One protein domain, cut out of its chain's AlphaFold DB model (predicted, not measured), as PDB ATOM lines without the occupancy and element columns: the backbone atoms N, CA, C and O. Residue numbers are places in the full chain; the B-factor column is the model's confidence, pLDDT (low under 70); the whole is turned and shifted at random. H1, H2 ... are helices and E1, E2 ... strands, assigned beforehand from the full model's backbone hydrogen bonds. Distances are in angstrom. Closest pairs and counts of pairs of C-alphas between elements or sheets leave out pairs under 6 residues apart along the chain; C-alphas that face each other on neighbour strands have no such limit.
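This is residues 76 to 118 of the 118 residues of the protein "Putative copia-type Pol polyprotein" of Tanacetum cinerariifolium (UniProt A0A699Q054). A two-stranded hairpin, E1 and E2, and the short helix H1 beyond its open end follow one another nearly in line as one long arm; past H1 the chain loops round through residues 101 to 108, and a second helix, H2, heads off at a wide angle, giving a loose L. The hairpin's tip, residues 83 to 88, and the closing residues 113 to 118 stick out free at the two ends of the L. The printed part has 43 residues, with two named strands and then two named helices in the order E1, E2, H1, H2; the sheet's order is E1 - E2, antiparallel, and the class is mixed, helices and strands. The whole is loose, with a radius of gyration of the C-alphas of 13.1 A, and spans 39 by 26 by 7 A, only just flat.

E1 is residues 79 to 84, 16.1 A from first to last C-alpha, beginning at C-alpha 79 at (83.272, 188.025, 199.120). E2 is residues 87 to 91 and measures 13.1 A. H1 is residues 93 to 100, 10.6 A long, with C-alpha 93 at (76.393, 184.521, 200.194). H2 is residues 109 to 116, 10.9 A long, and ends at C-alpha 116 at (63.381, 189.836, 199.753).

E1 and E2 form an antiparallel hairpin, with 155 degrees between their directions. The C-alphas of Val 81 and Ile 90 face each other at 4.7 A. N 82 and O 89 are within hydrogen-bond range at 2.8 A, as are N 84 and O 87 at 2.9 A. The closest C-alphas of E1 and H1 are those of Leu 79 and Tyr 95, 6.0 A apart. H1 and H2 only just touch, with 3 pairs of C-alphas within 8 A, the closest being Phe 100 and Tyr 109 at 6.2 A. Their lines stand at a steep tilt of 69 degrees, only just short of about perpendicular, and they run opposite ways. H2 is apart from E1 and from E2. In H1 and H2 every O i to N i+4 pair is within hydrogen-bond range.

The two C-alphas farthest apart are those of Asn 85 and Asp 104, at 40.2 A. The printed part has no cut and ends at Gly 118, the chain's last residue. The links E1 to E2 and E2 to H1 are tight, the link H1 to H2 is short, and no link is long. The mean pLDDT of the printed part is 73.0; 17 residues are under 70, among them residues 100 to 110.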
ATOM      1  N   PHE A  76      87.826 187.910 198.261       78.12
ATOM      2  CA  PHE A  76      88.258 189.194 198.797       78.12
ATOM      3  C   PHE A  76      87.361 189.610 199.965       78.12
ATOM      4  O   PHE A  76      86.178 189.856 199.775       78.12
ATOM      5  N   LEU A  77      87.927 189.698 201.175       74.19
ATOM      6  CA  LEU A  77      87.207 190.110 202.395       74.19
ATOM      7  C   LEU A  77      85.904 189.318 202.652       74.19
ATOM      8  O   LEU A  77      84.889 189.901 203.011       74.19
ATOM      9  N   GLY A  78      85.919 188.002 202.418       70.56
ATOM     10  CA  GLY A  78      84.734 187.141 202.575       70.56
ATOM     11  C   GLY A  78      83.791 187.127 201.365       70.56
ATOM     12  O   GLY A  78      82.909 186.277 201.289       70.56
ATOM     13  N   LEU A  79      84.018 187.996 200.376       78.62
ATOM     14  CA  LEU A  79      83.272 188.025 199.120       78.62
ATOM     15  C   LEU A  79      83.925 187.079 198.119       78.62
ATOM     16  O   LEU A  79      85.132 187.165 197.874       78.62
ATOM     17  N   GLN A  80      83.140 186.189 197.527       84.94
ATOM     18  CA  GLN A  80      83.621 185.321 196.464       84.94
ATOM     19  C   GLN A  80      83.618 186.098 195.148       84.94
ATOM     20  O   GLN A  80      82.654 186.784 194.820       84.94
ATOM     21  N   VAL A  81      84.708 186.008 194.396       86.81
ATOM     22  CA  VAL A  81      84.891 186.720 193.131       86.81
ATOM     23  C   VAL A  81      85.012 185.690 192.012       86.81
ATOM     24  O   VAL A  81      85.778 184.735 192.110       86.81
ATOM     25  N   THR A  82      84.237 185.868 190.949       85.56
ATOM     26  CA  THR A  82      84.270 185.033 189.743       85.56
ATOM     27  C   THR A  82      84.574 185.924 188.551       85.56
ATOM     28  O   THR A  82      83.836 186.866 188.272       85.56
ATOM     29  N   GLN A  83      85.683 185.657 187.869       84.75
ATOM     30  CA  GLN A  83      86.139 186.444 186.727       84.75
ATOM     31  C   GLN A  83      85.908 185.626 185.460       84.75
ATOM     32  O   GLN A  83      86.504 184.570 185.291       84.75
ATOM     33  N   ASN A  84      85.027 186.107 184.588       85.12
ATOM     34  CA  ASN A  84      84.713 185.482 183.305       85.12
ATOM     35  C   ASN A  84      84.979 186.483 182.170       85.12
ATOM     36  O   ASN A  84      85.161 187.678 182.404       85.12
ATOM     37  N   ASN A  85      84.930 186.018 180.918       87.06
ATOM     38  CA  ASN A  85      85.068 186.891 179.741       87.06
ATOM     39  C   ASN A  85      84.006 188.009 179.692       87.06
ATOM     40  O   ASN A  85      84.263 189.069 179.128       87.06
ATOM     41  N   ASP A  86      82.846 187.785 180.315       83.62
ATOM     42  CA  ASP A  86      81.733 188.738 180.366       83.62
ATOM     43  C   ASP A  86      81.854 189.764 181.509       83.62
ATOM     44  O   ASP A  86      81.059 190.700 181.589       83.62
ATOM     45  N   GLY A  87      82.844 189.616 182.398       79.31
ATOM     46  CA  GLY A  87      83.094 190.546 183.498       79.31
ATOM     47  C   GLY A  87      83.423 189.876 184.832       79.31
ATOM     48  O   GLY A  87      83.683 188.677 184.922       79.31
ATOM     49  N   ILE A  88      83.424 190.692 185.887       86.75
ATOM     50  CA  ILE A  88      83.728 190.276 187.259       86.75
ATOM     51  C   ILE A  88      82.421 190.209 188.047       86.75
ATOM     52  O   ILE A  88      81.751 191.225 188.230       86.75
ATOM     53  N   PHE A  89      82.090 189.024 188.543       85.19
ATOM     54  CA  PHE A  89      80.945 188.765 189.406       85.19
ATOM     55  C   PHE A  89      81.409 188.646 190.855       85.19
ATOM     56  O   PHE A  89      82.447 188.048 191.136       85.19
ATOM     57  N   ILE A  90      80.642 189.220 191.781       86.56
ATOM     58  CA  ILE A  90      80.924 189.165 193.217       86.56
ATOM     59  C   ILE A  90      79.725 188.506 193.902       86.56
ATOM     60  O   ILE A  90      78.621 189.044 193.856       86.56
ATOM     61  N   ASN A  91      79.948 187.353 194.527       81.94
ATOM     62  CA  ASN A  91      78.972 186.635 195.339       81.94
ATOM     63  C   ASN A  91      79.213 186.965 196.827       81.94
ATOM     64  O   ASN A  91      80.349 186.948 197.313       81.94
ATOM     65  N   GLN A  92      78.131 187.307 197.532       79.00
ATOM     66  CA  GLN A  92      78.154 187.730 198.933       79.00
ATOM     67  C   GLN A  92      77.563 186.692 199.892       79.00
ATOM     68  O   GLN A  92      77.552 186.954 201.090       79.00
ATOM     69  N   ASP A  93      77.107 185.535 199.406       75.56
ATOM     70  CA  ASP A  93      76.393 184.521 200.194       75.56
ATOM     71  C   ASP A  93      77.184 184.160 201.458       75.56
ATOM     72  O   ASP A  93      76.662 184.193 202.566       75.56
ATOM     73  N   LYS A  94      78.499 183.969 201.312       70.50
ATOM     74  CA  LYS A  94      79.391 183.655 202.433       70.50
ATOM     75  C   LYS A  94      79.565 184.808 203.433       70.50
ATOM     76  O   LYS A  94      79.667 184.566 204.630       70.50
ATOM     77  N   TYR A  95      79.606 186.055 202.962       72.94
ATOM     78  CA  TYR A  95      79.678 187.231 203.838       72.94
ATOM     79  C   TYR A  95      78.378 187.400 204.631       72.94
ATOM     80  O   TYR A  95      78.395 187.721 205.817       72.94
ATOM     81  N   VAL A  96      77.250 187.142 203.974       71.75
ATOM     82  CA  VAL A  96      75.925 187.150 204.587       71.75
ATOM     83  C   VAL A  96      75.814 186.039 205.639       71.75
ATOM     84  O   VAL A  96      75.378 186.309 206.757       71.75
ATOM     85  N   ASP A  97      76.298 184.834 205.335       70.94
ATOM     86  CA  ASP A  97      76.384 183.737 206.303       70.94
ATOM     87  C   ASP A  97      77.267 184.101 207.507       70.94
ATOM     88  O   ASP A  97      76.898 183.820 208.643       70.94
ATOM     89  N   GLU A  98      78.418 184.745 207.301       69.44
ATOM     90  CA  GLU A  98      79.291 185.197 208.396       69.44
ATOM     91  C   GLU A  98      78.621 186.265 209.279       69.44
ATOM     92  O   GLU A  98      78.786 186.236 210.501       69.44
ATOM     93  N   ILE A  99      77.830 187.174 208.697       71.00
ATOM     94  CA  ILE A  99      77.043 188.156 209.460       71.00
ATOM     95  C   ILE A  99      75.976 187.459 210.308       71.00
ATOM     96  O   ILE A  99      75.822 187.779 211.488       71.00
ATOM     97  N   PHE A 100      75.227 186.525 209.722       68.31
ATOM     98  CA  PHE A 100      74.101 185.888 210.405       68.31
ATOM     99  C   PHE A 100      74.521 184.805 211.404       68.31
ATOM    100  O   PHE A 100      73.811 184.590 212.385       68.31
ATOM    101  N   ASN A 101      75.681 184.175 211.209       64.38
ATOM    102  CA  ASN A 101      76.263 183.210 212.151       64.38
ATOM    103  C   ASN A 101      77.084 183.868 213.276       64.38
ATOM    104  O   ASN A 101      77.681 183.165 214.092       64.38
ATOM    105  N   CYS A 102      77.134 185.201 213.342       61.50
ATOM    106  CA  CYS A 102      77.653 185.896 214.512       61.50
ATOM    107  C   CYS A 102      76.682 185.664 215.686       61.50
ATOM    108  O   CYS A 102      75.493 185.936 215.542       61.50
ATOM    109  N   GLU A 103      77.166 185.152 216.826       58.69
ATOM    110  CA  GLU A 103      76.343 184.705 217.975       58.69
ATOM    111  C   GLU A 103      75.375 185.778 218.524       58.69
ATOM    112  O   GLU A 103      74.416 185.450 219.220       58.69
ATOM    113  N   ASP A 104      75.574 187.047 218.155       61.44
ATOM    114  CA  ASP A 104      74.749 188.195 218.541       61.44
ATOM    115  C   ASP A 104      73.644 188.572 217.526       61.44
ATOM    116  O   ASP A 104      72.931 189.567 217.716       61.44
ATOM    117  N   SER A 105      73.486 187.834 216.419       61.09
ATOM    118  CA  SER A 105      72.523 188.196 215.372       61.09
ATOM    119  C   SER A 105      71.078 187.842 215.784       61.09
ATOM    120  O   SER A 105      70.732 186.703 216.090       61.09
ATOM    121  N   LYS A 106      70.198 188.857 215.834       68.00
ATOM    122  CA  LYS A 106      68.769 188.710 216.197       68.00
ATOM    123  C   LYS A 106      67.887 188.173 215.064       68.00
ATOM    124  O   LYS A 106      66.691 187.990 215.273       68.00
ATOM    125  N   TYR A 107      68.453 187.993 213.876       62.31
ATOM    126  CA  TYR A 107      67.742 187.651 212.650       62.31
ATOM    127  C   TYR A 107      68.508 186.550 211.938       62.31
ATOM    128  O   TYR A 107      69.730 186.588 211.893       62.31
ATOM    129  N   THR A 108      67.811 185.582 211.371       68.19
ATOM    130  CA  THR A 108      68.431 184.484 210.630       68.19
ATOM    131  C   THR A 108      68.483 184.792 209.136       68.19
ATOM    132  O   THR A 108      67.722 185.615 208.623       68.19
ATOM    133  N   TYR A 109      69.331 184.070 208.400       66.38
ATOM    134  CA  TYR A 109      69.337 184.110 206.934       66.38
ATOM    135  C   TYR A 109      67.947 183.819 206.333       66.38
ATOM    136  O   TYR A 109      67.555 184.416 205.329       66.38
ATOM    137  N   GLY A 110      67.170 182.944 206.985       68.88
ATOM    138  CA  GLY A 110      65.794 182.635 206.596       68.88
ATOM    139  C   GLY A 110      64.861 183.847 206.669       68.88
ATOM    140  O   GLY A 110      64.040 184.028 205.770       68.88
ATOM    141  N   ASP A 111      65.036 184.711 207.672       72.56
ATOM    142  CA  ASP A 111      64.225 185.922 207.843       72.56
ATOM    143  C   ASP A 111      64.513 186.954 206.744       72.56
ATOM    144  O   ASP A 111      63.597 187.577 206.206       72.56
ATOM    145  N   PHE A 112      65.784 187.107 206.359       66.38
ATOM    146  CA  PHE A 112      66.172 188.009 205.274       66.38
ATOM    147  C   PHE A 112      65.673 187.516 203.913       66.38
ATOM    148  O   PHE A 112      65.124 188.295 203.133       66.38
ATOM    149  N   LYS A 113      65.810 186.213 203.639       67.69
ATOM    150  CA  LYS A 113      65.350 185.624 202.378       67.69
ATOM    151  C   LYS A 113      63.833 185.754 202.204       67.69
ATOM    152  O   LYS A 113      63.377 186.133 201.128       67.69
ATOM    153  N   ALA A 114      63.064 185.532 203.272       70.75
ATOM    154  CA  ALA A 114      61.611 185.708 203.263       70.75
ATOM    155  C   ALA A 114      61.170 187.168 203.034       70.75
ATOM    156  O   ALA A 114      60.108 187.394 202.462       70.75
ATOM    157  N   PHE A 115      61.971 188.154 203.456       69.00
ATOM    158  CA  PHE A 115      61.695 189.577 203.221       69.00
ATOM    159  C   PHE A 115      61.972 190.022 201.776       69.00
ATOM    160  O   PHE A 115      61.304 190.921 201.280       69.00
ATOM    161  N   VAL A 116      62.971 189.434 201.112       62.59
ATOM    162  CA  VAL A 116      63.381 189.836 199.753       62.59
ATOM    163  C   VAL A 116      62.566 189.132 198.663       62.59
ATOM    164  O   VAL A 116      62.345 189.715 197.603       62.59
ATOM    165  N   GLU A 117      62.141 187.888 198.895       73.44
ATOM    166  CA  GLU A 117      61.408 187.071 197.909       73.44
ATOM    167  C   GLU A 117      59.869 187.151 198.039       73.44
ATOM    168  O   GLU A 117      59.167 186.501 197.262       73.44
ATOM    169  N   GLY A 118      59.344 187.919 199.004       46.94
ATOM    170  CA  GLY A 118      57.908 188.188 199.198       46.94
ATOM    171  C   GLY A 118      57.459 189.514 198.596       46.94
ATOM    172  O   GLY A 118      56.317 189.557 198.087       46.94
TER     173      GLY A 118